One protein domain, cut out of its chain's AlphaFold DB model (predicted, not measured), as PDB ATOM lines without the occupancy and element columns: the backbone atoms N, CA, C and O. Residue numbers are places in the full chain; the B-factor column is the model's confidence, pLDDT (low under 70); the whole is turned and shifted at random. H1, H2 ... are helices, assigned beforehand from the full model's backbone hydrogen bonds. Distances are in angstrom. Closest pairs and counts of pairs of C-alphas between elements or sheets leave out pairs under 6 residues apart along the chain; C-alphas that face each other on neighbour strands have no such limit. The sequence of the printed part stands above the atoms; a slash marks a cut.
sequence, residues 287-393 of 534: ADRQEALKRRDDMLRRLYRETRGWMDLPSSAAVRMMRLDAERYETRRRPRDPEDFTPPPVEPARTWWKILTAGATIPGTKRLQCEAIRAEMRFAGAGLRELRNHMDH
ATOM      1  N   ALA A 287      88.015  60.422 144.675       81.25
ATOM      2  CA  ALA A 287      88.981  59.626 143.911       81.25
ATOM      3  C   ALA A 287      88.286  58.577 143.018       81.25
ATOM      4  O   ALA A 287      88.624  58.442 141.843       81.25
ATOM      5  N   ASP A 288      87.235  57.927 143.530       83.81
ATOM      6  CA  ASP A 288      86.431  56.952 142.780       83.81
ATOM      7  C   ASP A 288      85.754  57.595 141.561       83.81
ATOM      8  O   ASP A 288      85.743  57.040 140.460       83.81
ATOM      9  N   ARG A 289      85.234  58.818 141.724       88.25
ATOM     10  CA  ARG A 289      84.628  59.576 140.627       88.25
ATOM     11  C   ARG A 289      85.677  60.030 139.615       88.25
ATOM     12  O   ARG A 289      85.400  60.022 138.416       88.25
ATOM     13  N   GLN A 290      86.877  60.398 140.057       88.50
ATOM     14  CA  GLN A 290      87.983  60.722 139.155       88.50
ATOM     15  C   GLN A 290      88.414  59.497 138.338       88.50
ATOM     16  O   GLN A 290      88.631  59.615 137.129       88.50
ATOM     17  N   GLU A 291      88.475  58.319 138.958       88.50
ATOM     18  CA  GLU A 291      88.767  57.068 138.262       88.50
ATOM     19  C   GLU A 291      87.663  56.709 137.256       88.50
ATOM     20  O   GLU A 291      87.967  56.392 136.105       88.50
ATOM     21  N   ALA A 292      86.386  56.843 137.629       91.00
ATOM     22  CA  ALA A 292      85.260  56.632 136.719       91.00
ATOM     23  C   ALA A 292      85.311  57.577 135.503       91.00
ATOM     24  O   ALA A 292      85.136  57.142 134.362       91.00
ATOM     25  N   LEU A 293      85.631  58.860 135.720       92.81
ATOM     26  CA  LEU A 293      85.823  59.833 134.641       92.81
ATOM     27  C   LEU A 293      87.017  59.478 133.746       92.81
ATOM     28  O   LEU A 293      86.921  59.621 132.529       92.81
ATOM     29  N   LYS A 294      88.121  58.989 134.322       93.88
ATOM     30  CA  LYS A 294      89.285  58.522 133.556       93.88
ATOM     31  C   LYS A 294      88.925  57.315 132.687       93.88
ATOM     32  O   LYS A 294      89.206  57.344 131.493       93.88
ATOM     33  N   ARG A 295      88.243  56.309 133.250       95.62
ATOM     34  CA  ARG A 295      87.762  55.129 132.505       95.62
ATOM     35  C   ARG A 295      86.814  55.529 131.374       95.62
ATOM     36  O   ARG A 295      86.949  55.021 130.265       95.62
ATOM     37  N   ARG A 296      85.899  56.474 131.620       97.00
ATOM     38  CA  ARG A 296      85.037  57.061 130.582       97.00
ATOM     39  C   ARG A 296      85.860  57.678 129.454       97.00
ATOM     40  O   ARG A 296      85.629  57.364 128.292       97.00
ATOM     41  N   ASP A 297      86.805  58.549 129.788       96.94
ATOM     42  CA  ASP A 297      87.621  59.249 128.794       96.94
ATOM     43  C   ASP A 297      88.497  58.251 127.994       96.94
ATOM     44  O   ASP A 297      88.665  58.403 126.784       96.94
ATOM     45  N   ASP A 298      88.987  57.178 128.623       96.69
ATOM     46  CA  ASP A 298      89.695  56.082 127.946       96.69
ATOM     47  C   ASP A 298      88.784  55.300 126.978       96.69
ATOM     48  O   ASP A 298      89.186  55.044 125.839       96.69
ATOM     49  N   MET A 299      87.549  54.980 127.388       97.44
ATOM     50  CA  MET A 299      86.548  54.337 126.525       97.44
ATOM     51  C   MET A 299      86.215  55.195 125.300       97.44
ATOM     52  O   MET A 299      86.159  54.677 124.190       97.44
ATOM     53  N   LEU A 300      86.071  56.512 125.469       97.44
ATOM     54  CA  LEU A 300      85.794  57.433 124.363       97.44
ATOM     55  C   LEU A 300      86.939  57.499 123.353       97.44
ATOM     56  O   LEU A 300      86.696  57.492 122.148       97.44
ATOM     57  N   ARG A 301      88.193  57.525 123.825       97.25
ATOM     58  CA  ARG A 301      89.361  57.488 122.929       97.25
ATOM     59  C   ARG A 301      89.453  56.175 122.165       97.25
ATOM     60  O   ARG A 301      89.883  56.181 121.015       97.25
ATOM     61  N   ARG A 302      89.092  55.059 122.802       96.94
ATOM     62  CA  ARG A 302      89.046  53.747 122.154       96.94
ATOM     63  C   ARG A 302      87.948  53.703 121.095       96.94
ATOM     64  O   ARG A 302      88.242  53.375 119.954       96.94
ATOM     65  N   LEU A 303      86.743  54.148 121.441       97.00
ATOM     66  CA  LEU A 303      85.608  54.198 120.526       97.00
ATOM     67  C   LEU A 303      85.886  55.077 119.297       97.00
ATOM     68  O   LEU A 303      85.578  54.683 118.173       97.00
ATOM     69  N   TYR A 304      86.527  56.234 119.501       97.19
ATOM     70  CA  TYR A 304      86.968  57.102 118.408       97.19
ATOM     71  C   TYR A 304      87.900  56.381 117.425       97.19
ATOM     72  O   TYR A 304      87.790  56.596 116.225       97.19
ATOM     73  N   ARG A 305      88.782  55.501 117.917       96.06
ATOM     74  CA  ARG A 305      89.723  54.736 117.081       96.06
ATOM     75  C   ARG A 305      89.089  53.533 116.391       96.06
ATOM     76  O   ARG A 305      89.479  53.182 115.288       96.06
ATOM     77  N   GLU A 306      88.162  52.860 117.060       96.69
ATOM     78  CA  GLU A 306      87.525  51.654 116.520       96.69
ATOM     79  C   GLU A 306      86.486  51.998 115.441       96.69
ATOM     80  O   GLU A 306      86.247  51.211 114.524       96.69
ATOM     81  N   THR A 307      85.918  53.204 115.488       97.31
ATOM     82  CA  THR A 307      84.915  53.656 114.520       97.31
ATOM     83  C   THR A 307      85.586  54.317 113.313       97.31
ATOM     84  O   THR A 307      85.839  55.522 113.324       97.31
ATOM     85  N   ARG A 308      85.848  53.543 112.245       94.62
ATOM     86  CA  ARG A 308      86.541  54.018 111.019       94.62
ATOM     87  C   ARG A 308      85.993  55.350 110.489       94.62
ATOM     88  O   ARG A 308      86.750  56.294 110.303       94.62
ATOM     89  N   GLY A 309      84.668  55.473 110.385       95.94
ATOM     90  CA  GLY A 309      84.020  56.690 109.884       95.94
ATOM     91  C   GLY A 309      84.216  57.947 110.745       95.94
ATOM     92  O   GLY A 309      83.875  59.033 110.295       95.94
ATOM     93  N   TRP A 310      84.729  57.836 111.974       97.31
ATOM     94  CA  TRP A 310      85.051  58.993 112.819       97.31
ATOM     95  C   TRP A 310      86.524  59.388 112.739       97.31
ATOM     96  O   TRP A 310      86.825  60.573 112.858       97.31
ATOM     97  N   MET A 311      87.424  58.425 112.518       96.88
ATOM     98  CA  MET A 311      88.856  58.691 112.357       96.88
ATOM     99  C   MET A 311      89.172  59.467 111.079       96.88
ATOM    100  O   MET A 311      90.070  60.304 111.082       96.88
ATOM    101  N   ASP A 312      88.431  59.205 110.004       96.44
ATOM    102  CA  ASP A 312      88.659  59.843 108.703       96.44
ATOM    103  C   ASP A 312      88.127  61.289 108.648       96.44
ATOM    104  O   ASP A 312      88.405  62.043 107.713       96.44
ATOM    105  N   LEU A 313      87.356  61.695 109.660       96.81
ATOM    106  CA  LEU A 313      86.786  63.030 109.777       96.81
ATOM    107  C   LEU A 313      87.694  63.944 110.611       96.81
ATOM    108  O   LEU A 313      88.312  63.494 111.576       96.81
ATOM    109  N   PRO A 314      87.714  65.264 110.339       96.12
ATOM    110  CA  PRO A 314      88.372  66.200 111.241       96.12
ATOM    111  C   PRO A 314      87.743  66.109 112.639       96.12
ATOM    112  O   PRO A 314      86.518  66.011 112.756       96.12
ATOM    113  N   SER A 315      88.561  66.214 113.695       95.31
ATOM    114  CA  SER A 315      88.143  66.161 115.109       95.31
ATOM    115  C   SER A 315      86.804  66.852 115.407       95.31
ATOM    116  O   SER A 315      85.956  66.304 116.104       95.31
ATOM    117  N   SER A 316      86.562  68.049 114.862       95.50
ATOM    118  CA  SER A 316      85.307  68.786 115.075       95.50
ATOM    119  C   SER A 316      84.076  68.097 114.468       95.50
ATOM    120  O   SER A 316      83.007  68.102 115.079       95.50
ATOM    121  N   ALA A 317      84.201  67.489 113.287       97.38
ATOM    122  CA  ALA A 317      83.131  66.736 112.644       97.38
ATOM    123  C   ALA A 317      82.893  65.396 113.349       97.38
ATOM    124  O   ALA A 317      81.740  65.073 113.633       97.38
ATOM    125  N   ALA A 318      83.959  64.683 113.718       97.25
ATOM    126  CA  ALA A 318      83.854  63.443 114.480       97.25
ATOM    127  C   ALA A 318      83.121  63.649 115.814       97.25
ATOM    128  O   ALA A 318      82.214  62.896 116.146       97.25
ATOM    129  N   VAL A 319      83.420  64.732 116.535       97.56
ATOM    130  CA  VAL A 319      82.737  65.083 117.793       97.56
ATOM    131  C   VAL A 319      81.244  65.327 117.603       97.56
ATOM    132  O   VAL A 319      80.447  64.931 118.453       97.56
ATOM    133  N   ARG A 320      80.844  65.973 116.498       97.69
ATOM    134  CA  ARG A 320      79.421  66.148 116.170       97.69
ATOM    135  C   ARG A 320      78.753  64.799 115.919       97.69
ATOM    136  O   ARG A 320      77.671  64.576 116.448       97.69
ATOM    137  N   MET A 321      79.416  63.897 115.196       98.00
ATOM    138  CA  MET A 321      78.909  62.542 114.952       98.00
ATOM    139  C   MET A 321      78.802  61.726 116.244       98.00
ATOM    140  O   MET A 321      77.747  61.161 116.502       98.00
ATOM    141  N   MET A 322      79.833  61.744 117.095       97.75
ATOM    142  CA  MET A 322      79.822  61.096 118.414       97.75
ATOM    143  C   MET A 322      78.672  61.599 119.284       97.75
ATOM    144  O   MET A 322      78.000  60.810 119.939       97.75
ATOM    145  N   ARG A 323      78.436  62.916 119.293       97.44
ATOM    146  CA  ARG A 323      77.348  63.514 120.065       97.44
ATOM    147  C   ARG A 323      75.975  63.122 119.523       97.44
ATOM    148  O   ARG A 323      75.122  62.745 120.313       97.44
ATOM    149  N   LEU A 324      75.765  63.207 118.209       97.62
ATOM    150  CA  LEU A 324      74.500  62.804 117.585       97.62
ATOM    151  C   LEU A 324      74.205  61.324 117.833       97.62
ATOM    152  O   LEU A 324      73.062  60.951 118.070       97.62
ATOM    153  N   ASP A 325      75.234  60.485 117.787       97.44
ATOM    154  CA  ASP A 325      75.112  59.062 118.063       97.44
ATOM    155  C   ASP A 325      74.793  58.782 119.543       97.44
ATOM    156  O   ASP A 325      73.871  58.025 119.839       97.44
ATOM    157  N   ALA A 326      75.454  59.482 120.470       96.81
ATOM    158  CA  ALA A 326      75.126  59.444 121.892       96.81
ATOM    159  C   ALA A 326      73.685  59.909 122.184       96.81
ATOM    160  O   ALA A 326      72.968  59.243 122.925       96.81
ATOM    161  N   GLU A 327      73.229  61.005 121.568       96.19
ATOM    162  CA  GLU A 327      71.851  61.509 121.695       96.19
ATOM    163  C   GLU A 327      70.835  60.506 121.110       96.19
ATOM    164  O   GLU A 327      69.793  60.231 121.712       96.19
ATOM    165  N   ARG A 328      71.146  59.880 119.965       95.75
ATOM    166  CA  ARG A 328      70.343  58.775 119.403       95.75
ATOM    167  C   ARG A 328      70.296  57.578 120.343       95.75
ATOM    168  O   ARG A 328      69.255  56.936 120.450       95.75
ATOM    169  N   TYR A 329      71.401  57.265 121.010       95.31
ATOM    170  CA  TYR A 329      71.449  56.182 121.978       95.31
ATOM    171  C   TYR A 329      70.600  56.503 123.212       95.31
ATOM    172  O   TYR A 329      69.778  55.681 123.597       95.31
ATOM    173  N   GLU A 330      70.724  57.699 123.793       93.25
ATOM    174  CA  GLU A 330      69.916  58.123 124.946       93.25
ATOM    175  C   GLU A 330      68.413  58.161 124.632       93.25
ATOM    176  O   GLU A 330      67.612  57.766 125.472       93.25
ATOM    177  N   THR A 331      68.025  58.573 123.420       93.00
ATOM    178  CA  THR A 331      66.613  58.621 122.990       93.00
ATOM    179  C   THR A 331      66.034  57.248 122.646       93.00
ATOM    180  O   THR A 331      64.870  56.985 122.937       93.00
ATOM    181  N   ARG A 332      66.823  56.355 122.032       90.69
ATOM    182  CA  ARG A 332      66.395  54.985 121.683       90.69
ATOM    183  C   ARG A 332      66.551  53.991 122.818       90.69
ATOM    184  O   ARG A 332      65.990  52.897 122.740       90.69
ATOM    185  N   ARG A 333      67.328  54.334 123.847       80.81
ATOM    186  CA  ARG A 333      67.378  53.584 125.094       80.81
ATOM    187  C   ARG A 333      65.977  53.653 125.686       80.81
ATOM    188  O   ARG A 333      65.664  54.556 126.455       80.81
ATOM    189  N   ARG A 334      65.137  52.667 125.341       64.75
ATOM    190  CA  ARG A 334      63.982  52.322 126.170       64.75
ATOM    191  C   ARG A 334      64.496  52.274 127.610       64.75
ATOM    192  O   ARG A 334      65.640  51.835 127.790       64.75
ATOM    193  N   PRO A 335      63.730  52.750 128.602       66.94
ATOM    194  CA  PRO A 335      64.026  52.452 129.992       66.94
ATOM    195  C   PRO A 335      64.059  50.927 130.092       66.94
ATOM    196  O   PRO A 335      63.027  50.279 130.167       66.94
ATOM    197  N   ARG A 336      65.246  50.352 129.891       64.44
ATOM    198  CA  ARG A 336      65.477  48.932 130.065       64.44
ATOM    199  C   ARG A 336      65.275  48.732 131.540       64.44
ATOM    200  O   ARG A 336      65.829  49.520 132.321       64.44
ATOM    201  N   ASP A 337      64.475  47.732 131.870       55.72
ATOM    202  CA  ASP A 337      64.355  47.319 133.245       55.72
ATOM    203  C   ASP A 337      65.770  47.174 133.800       55.72
ATOM    204  O   ASP A 337      66.663  46.677 133.100       55.72
ATOM    205  N   PRO A 338      66.023  47.705 135.004       63.09
ATOM    206  CA  PRO A 338      67.350  47.681 135.596       63.09
ATOM    207  C   PRO A 338      67.927  46.262 135.677       63.09
ATOM    208  O   PRO A 338      69.129  46.140 135.850       63.09
ATOM    209  N   GLU A 339      67.108  45.222 135.509       73.25
ATOM    210  CA  GLU A 339      67.479  43.808 135.509       73.25
ATOM    211  C   GLU A 339      68.112  43.324 134.189       73.25
ATOM    212  O   GLU A 339      68.994  42.462 134.218       73.25
ATOM    213  N   ASP A 340      67.783  43.930 133.041       76.62
ATOM    214  CA  ASP A 340      68.346  43.557 131.736       76.62
ATOM    215  C   ASP A 340      69.712  44.231 131.504       76.62
ATOM    216  O   ASP A 340      69.894  45.177 130.722       76.62
ATOM    217  N   PHE A 341      70.721  43.708 132.204       80.62
ATOM    218  CA  PHE A 341      72.120  44.148 132.150       80.62
ATOM    219  C   PHE A 341      72.876  43.732 130.879       80.62
ATOM    220  O   PHE A 341      74.102  43.851 130.819       80.62
ATOM    221  N   THR A 342      72.194  43.263 129.837       90.00
ATOM    222  CA  THR A 342      72.872  42.766 128.639       90.00
ATOM    223  C   THR A 342      73.380  43.941 127.781       90.00
ATOM    224  O   THR A 342      72.580  44.736 127.260       90.00
ATOM    225  N   PRO A 343      74.709  44.105 127.612       91.31
ATOM    226  CA  PRO A 343      75.261  45.178 126.795       91.31
ATOM    227  C   PRO A 343      74.861  44.990 125.324       91.31
ATOM    228  O   PRO A 343      74.883  43.861 124.832       91.31
ATOM    229  N   PRO A 344      74.563  46.070 124.576       93.38
ATOM    230  CA  PRO A 344      74.418  45.983 123.126       93.38
ATOM    231  C   PRO A 344      75.652  45.307 122.492       93.38
ATOM    232  O   PRO A 344      76.774  45.611 122.908       93.38
ATOM    233  N   PRO A 345      75.490  44.415 121.496       94.06
ATOM    234  CA  PRO A 345      76.627  43.705 120.903       94.06
ATOM    235  C   PRO A 345      77.481  44.595 119.987       94.06
ATOM    236  O   PRO A 345      78.667  44.328 119.805       94.06
ATOM    237  N   VAL A 346      76.899  45.667 119.440       95.50
ATOM    238  CA  VAL A 346      77.503  46.490 118.384       95.50
ATOM    239  C   VAL A 346      77.996  47.834 118.936       95.50
ATOM    240  O   VAL A 346      77.303  48.505 119.709       95.50
ATOM    241  N   GLU A 347      79.201  48.239 118.534       95.75
ATOM    242  CA  GLU A 347      79.708  49.603 118.732       95.75
ATOM    243  C   GLU A 347      79.071  50.543 117.696       95.75
ATOM    244  O   GLU A 347      78.883  50.132 116.550       95.75
ATOM    245  N   PRO A 348      78.724  51.794 118.043       96.69
ATOM    246  CA  PRO A 348      79.104  52.547 119.255       96.69
ATOM    247  C   PRO A 348      78.179  52.391 120.478       96.69
ATOM    248  O   PRO A 348      78.527  52.809 121.586       96.69
ATOM    249  N   ALA A 349      77.006  51.772 120.309       96.00
ATOM    250  CA  ALA A 349      75.986  51.650 121.356       96.00
ATOM    251  C   ALA A 349      76.498  50.935 122.620       96.00
ATOM    252  O   ALA A 349      76.158  51.316 123.743       96.00
ATOM    253  N   ARG A 350      77.353  49.918 122.448       95.75
ATOM    254  CA  ARG A 350      77.978  49.181 123.553       95.75
ATOM    255  C   ARG A 350      78.812  50.081 124.462       95.75
ATOM    256  O   ARG A 350      78.730  49.958 125.685       95.75
ATOM    257  N   THR A 351      79.608  50.987 123.899       97.06
ATOM    258  CA  THR A 351      80.411  51.921 124.698       97.06
ATOM    259  C   THR A 351      79.543  52.940 125.431       97.06
ATOM    260  O   THR A 351      79.781  53.192 126.614       97.06
ATOM    261  N   TRP A 352      78.499  53.477 124.792       96.81
ATOM    262  CA  TRP A 352      77.564  54.383 125.469       96.81
ATOM    263  C   TRP A 352      76.855  53.711 126.640       96.81
ATOM    264  O   TRP A 352      76.774  54.296 127.721       96.81
ATOM    265  N   TRP A 353      76.428  52.457 126.465       94.94
ATOM    266  CA  TRP A 353      75.888  51.643 127.549       94.94
ATOM    267  C   TRP A 353      76.866  51.562 128.728       94.94
ATOM    268  O   TRP A 353      76.494  51.943 129.834       94.94
ATOM    269  N   LYS A 354      78.132  51.181 128.485       95.12
ATOM    270  CA  LYS A 354      79.166  51.058 129.533       95.12
ATOM    271  C   LYS A 354      79.417  52.368 130.285       95.12
ATOM    272  O   LYS A 354      79.670  52.351 131.486       95.12
ATOM    273  N   ILE A 355      79.390  53.502 129.582       95.81
ATOM    274  CA  ILE A 355      79.572  54.825 130.190       95.81
ATOM    275  C   ILE A 355      78.411  55.133 131.142       95.81
ATOM    276  O   ILE A 355      78.648  55.522 132.286       95.81
ATOM    277  N   LEU A 356      77.175  54.912 130.690       93.56
ATOM    278  CA  LEU A 356      75.980  55.201 131.480       93.56
ATOM    279  C   LEU A 356      75.810  54.235 132.661       93.56
ATOM    280  O   LEU A 356      75.442  54.681 133.746       93.56
ATOM    281  N   THR A 357      76.109  52.941 132.500       92.56
ATOM    282  CA  THR A 357      76.052  51.962 133.603       92.56
ATOM    283  C   THR A 357      77.143  52.180 134.643       92.56
ATOM    284  O   THR A 357      76.936  51.884 135.814       92.56
ATOM    285  N   ALA A 358      78.282  52.762 134.259       92.19
ATOM    286  CA  ALA A 358      79.312  53.198 135.202       92.19
ATOM    287  C   ALA A 358      78.915  54.462 136.001       92.19
ATOM    288  O   ALA A 358      79.745  55.009 136.727       92.19
ATOM    289  N   GLY A 359      77.685  54.970 135.837       92.25
ATOM    290  CA  GLY A 359      77.206  56.197 136.479       92.25
ATOM    291  C   GLY A 359      77.872  57.468 135.942       92.25
ATOM    292  O   GLY A 359      77.772  58.535 136.551       92.25
ATOM    293  N   ALA A 360      78.581  57.376 134.814       94.62
ATOM    294  CA  ALA A 360      79.259  58.509 134.214       94.62
ATOM    295  C   ALA A 360      78.351  59.181 133.177       94.62
ATOM    296  O   ALA A 360      77.758  58.535 132.318       94.62
ATOM    297  N   THR A 361      78.268  60.510 133.226       94.56
ATOM    298  CA  THR A 361      77.525  61.275 132.223       94.56
ATOM    299  C   THR A 361      78.290  61.337 130.904       94.56
ATOM    300  O   THR A 361      79.531  61.422 130.886       94.56
ATOM    301  N   ILE A 362      77.548  61.345 129.792       95.25
ATOM    302  CA  ILE A 362      78.114  61.588 128.464       95.25
ATOM    303  C   ILE A 362      78.722  63.002 128.456       95.25
ATOM    304  O   ILE A 362      78.061  63.970 128.850       95.25
ATOM    305  N   PRO A 363      80.005  63.161 128.087       95.69
ATOM    306  CA  PRO A 363      80.640  64.467 128.106       95.69
ATOM    307  C   PRO A 363      80.062  65.380 127.022       95.69
ATOM    308  O   PRO A 363      79.768  64.950 125.912       95.69
ATOM    309  N   GLY A 364      79.974  66.677 127.325       96.06
ATOM    310  CA  GLY A 364      79.584  67.682 126.335       96.06
ATOM    311  C   GLY A 364      80.594  67.822 125.188       96.06
ATOM    312  O   GLY A 364      81.743  67.379 125.280       96.06
ATOM    313  N   THR A 365      80.186  68.526 124.129       95.69
ATOM    314  CA  THR A 365      80.956  68.713 122.880       95.69
ATOM    315  C   THR A 365      82.406  69.124 123.102       95.69
ATOM    316  O   THR A 365      83.307  68.511 122.538       95.69
ATOM    317  N   LYS A 366      82.656  70.121 123.960       95.12
ATOM    318  CA  LYS A 366      84.016  70.613 124.238       95.12
ATOM    319  C   LYS A 366      84.934  69.511 124.765       95.12
ATOM    320  O   LYS A 366      86.095  69.441 124.381       95.12
ATOM    321  N   ARG A 367      84.428  68.642 125.646       94.25
ATOM    322  CA  ARG A 367      85.244  67.580 126.242       94.25
ATOM    323  C   ARG A 367      85.416  66.400 125.293       94.25
ATOM    324  O   ARG A 367      86.526  65.892 125.205       94.25
ATOM    325  N   LEU A 368      84.383  66.043 124.528       95.69
ATOM    326  CA  LEU A 368      84.522  65.094 123.417       95.69
ATOM    327  C   LEU A 368      85.597  65.556 122.422       95.69
ATOM    328  O   LEU A 368      86.429  64.753 122.012       95.69
ATOM    329  N   GLN A 369      85.646  66.853 122.102       95.38
ATOM    330  CA  GLN A 369      86.676  67.428 121.232       95.38
ATOM    331  C   GLN A 369      88.079  67.298 121.812       95.38
ATOM    332  O   GLN A 369      88.993  66.886 121.102       95.38
ATOM    333  N   CYS A 370      88.256  67.584 123.102       94.19
ATOM    334  CA  CYS A 370      89.536  67.350 123.765       94.19
ATOM    335  C   CYS A 370      89.962  65.874 123.699       94.19
ATOM    336  O   CYS A 370      91.140  65.598 123.480       94.19
ATOM    337  N   GLU A 371      89.036  64.928 123.877       95.19
ATOM    338  CA  GLU A 371      89.362  63.499 123.819       95.19
ATOM    339  C   GLU A 371      89.672  63.014 122.394       95.19
ATOM    340  O   GLU A 371      90.621  62.247 122.232       95.19
ATOM    341  N   ALA A 372      88.968  63.509 121.370       93.75
ATOM    342  CA  ALA A 372      89.272  63.223 119.964       93.75
ATOM    343  C   ALA A 372      90.680  63.717 119.584       93.75
ATOM    344  O   ALA A 372      91.513  62.935 119.128       93.75
ATOM    345  N   ILE A 373      91.008  64.971 119.918       94.06
ATOM    346  CA  ILE A 373      92.340  65.548 119.676       94.06
ATOM    347  C   ILE A 373      93.428  64.761 120.425       94.06
ATOM    348  O   ILE A 373      94.490  64.458 119.876       94.06
ATOM    349  N   ARG A 374      93.183  64.381 121.688       93.56
ATOM    350  CA  ARG A 374      94.119  63.541 122.460       93.56
ATOM    351  C   ARG A 374      94.310  62.163 121.828       93.56
ATOM    352  O   ARG A 374      95.414  61.618 121.895       93.56
ATOM    353  N   ALA A 375      93.259  61.580 121.253       92.38
ATOM    354  CA  ALA A 375      93.335  60.299 120.565       92.38
ATOM    355  C   ALA A 375      94.181  60.398 119.285       92.38
ATOM    356  O   ALA A 375      95.065  59.550 119.114       92.38
ATOM    357  N   GLU A 376      93.974  61.444 118.474       92.88
ATOM    358  CA  GLU A 376      94.755  61.759 117.265       92.88
ATOM    359  C   GLU A 376      96.246  61.952 117.589       92.88
ATOM    360  O   GLU A 376      97.107  61.290 117.006       92.88
ATOM    361  N   MET A 377      96.574  62.791 118.579       92.06
ATOM    362  CA  MET A 377      97.969  63.066 118.957       92.06
ATOM    363  C   MET A 377      98.718  61.809 119.410       92.06
ATOM    364  O   MET A 377      99.897  61.634 119.099       92.06
ATOM    365  N   ARG A 378      98.047  60.905 120.137       90.38
ATOM    366  CA  ARG A 378      98.655  59.634 120.560       90.38
ATOM    367  C   ARG A 378      98.923  58.699 119.383       90.38
ATOM    368  O   ARG A 378      99.896  57.953 119.448       90.38
ATOM    369  N   PHE A 379      98.084  58.730 118.351       86.75
ATOM    370  CA  PHE A 379      98.282  57.928 117.146       86.75
ATOM    371  C   PHE A 379      99.452  58.468 116.317       86.75
ATOM    372  O   PHE A 379     100.383  57.726 116.014       86.75
ATOM    373  N   ALA A 380      99.487  59.784 116.082       88.12
ATOM    374  CA  ALA A 380     100.609  60.435 115.404       88.12
ATOM    375  C   ALA A 380     101.945  60.204 116.139       88.12
ATOM    376  O   ALA A 380     102.964  59.910 115.518       88.12
ATOM    377  N   GLY A 381     101.941  60.272 117.476       87.50
ATOM    378  CA  GLY A 381     103.128  59.999 118.288       87.50
ATOM    379  C   GLY A 381     103.568  58.529 118.294       87.50
ATOM    380  O   GLY A 381     104.753  58.255 118.463       87.50
ATOM    381  N   ALA A 382     102.648  57.574 118.123       84.50
ATOM    382  CA  ALA A 382     102.994  56.159 117.977       84.50
ATOM    383  C   ALA A 382     103.683  55.899 116.630       84.50
ATOM    384  O   ALA A 382     104.782  55.354 116.627       84.50
ATOM    385  N   GLY A 383     103.120  56.412 115.529       82.00
ATOM    386  CA  GLY A 383     103.721  56.274 114.198       82.00
ATOM    387  C   GLY A 383     105.107  56.920 114.092       82.00
ATOM    388  O   GLY A 383     106.016  56.348 113.503       82.00
ATOM    389  N   LEU A 384     105.322  58.075 114.734       82.00
ATOM    390  CA  LEU A 384     106.649  58.704 114.775       82.00
ATOM    391  C   LEU A 384     107.682  57.892 115.570       82.00
ATOM    392  O   LEU A 384     108.859  57.899 115.213       82.00
ATOM    393  N   ARG A 385     107.272  57.195 116.637       84.00
ATOM    394  CA  ARG A 385     108.170  56.300 117.385       84.00
ATOM    395  C   ARG A 385     108.521  55.056 116.582       84.00
ATOM    396  O   ARG A 385     109.672  54.651 116.590       84.00
ATOM    397  N   GLU A 386     107.560  54.500 115.861       83.31
ATOM    398  CA  GLU A 386     107.776  53.332 115.008       83.31
ATOM    399  C   GLU A 386     108.693  53.658 113.820       83.31
ATOM    400  O   GLU A 386     109.669  52.950 113.582       83.31
ATOM    401  N   LEU A 387     108.487  54.807 113.163       81.88
ATOM    402  CA  LEU A 387     109.400  55.313 112.131       81.88
ATOM    403  C   LEU A 387     110.808  55.587 112.674       81.88
ATOM    404  O   LEU A 387     111.792  55.286 112.001       81.88
ATOM    405  N   ARG A 388     110.925  56.138 113.892       86.62
ATOM    406  CA  ARG A 388     112.226  56.322 114.549       86.62
ATOM    407  C   ARG A 388     112.909  54.976 114.803       86.62
ATOM    408  O   ARG A 388     114.064  54.824 114.421       86.62
ATOM    409  N   ASN A 389     112.194  53.997 115.353       85.44
ATOM    410  CA  ASN A 389     112.739  52.664 115.608       85.44
ATOM    411  C   ASN A 389     113.207  51.986 114.307       85.44
ATOM    412  O   ASN A 389     114.296  51.415 114.276       85.44
ATOM    413  N   HIS A 390     112.446  52.116 113.214       83.19
ATOM    414  CA  HIS A 390     112.855  51.618 111.897       83.19
ATOM    415  C   HIS A 390     114.107  52.320 111.349       83.19
ATOM    416  O   HIS A 390     114.991  51.647 110.814       83.19
ATOM    417  N   MET A 391     114.229  53.644 111.503       83.19
ATOM    418  CA  MET A 391     115.441  54.371 111.096       83.19
ATOM    419  C   MET A 391     116.667  53.965 111.923       83.19
ATOM    420  O   MET A 391     117.748  53.796 111.359       83.19
ATOM    421  N   ASP A 392     116.504  53.736 113.227       82.94
ATOM    422  CA  ASP A 392     117.604  53.325 114.107       82.94
ATOM    423  C   ASP A 392     118.108  51.908 113.781       82.94
ATOM    424  O   ASP A 392     119.303  51.631 113.893       82.94
ATOM    425  N   HIS A 393     117.224  51.019 113.315       76.25
ATOM    426  CA  HIS A 393     117.590  49.658 112.895       76.25
ATOM    427  C   HIS A 393     118.177  49.610 111.475       76.25
ATOM    428  O   HIS A 393     118.905  48.679 111.145       76.25
TER     429      HIS A 393
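AT A GLANCE: This is residues 287 to 393 of the 534 residues of an uncharacterized protein of Rhizobium esperanzae (UniProt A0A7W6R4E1). H3 and the long helix H5 meet near their first residues as a V, with H1 packing on H5 and H4 on H3, and H1 and H4 side by side. Residues 380 to 393 of H5 stick out as an arm. The 107 printed residues, all helix in class, have five named helices, H1 to H5 in order; the whole is only just loose, close to compact (radius of gyration of the C-alphas 16.0 A), spanning 57 by 31 by 26 A.

HOW THE PARTS SIT: Start at H5, residues 365 to 393: its residues 365 to 373 alone touch H3, residues 315 to 332, at a steep tilt of 52 degrees; the closest C-alphas, Val 319 and Gln 369, are 5.7 A apart. H1, residues 287 to 306, touches H5 at Arg 301 and Ala 375, closest C-alphas 5.4 A apart. H4, residues 349 to 357, touches H1 at a shallow tilt of 4 degrees, opposite ways, closest C-alphas Arg 296 and Ile 355, 5.9 A. H2, residues 308 to 311, touches H3. Every O i to N i+4 pair is within hydrogen-bond range in H1, H3, H4 and H5; H2 is too short for one.

IN THESE COORDINATES: Find C-alpha 365 at (80.956, 68.713, 122.880); H5 runs 42.5 A to C-alpha 393 at (117.590, 49.658, 112.895). H1 spans 28.6 A, H3 25.3 A.

THE WHOLE: The printed part has no cut. The link H3 to H4 is long; its residues 334 to 338 have pLDDT under 70.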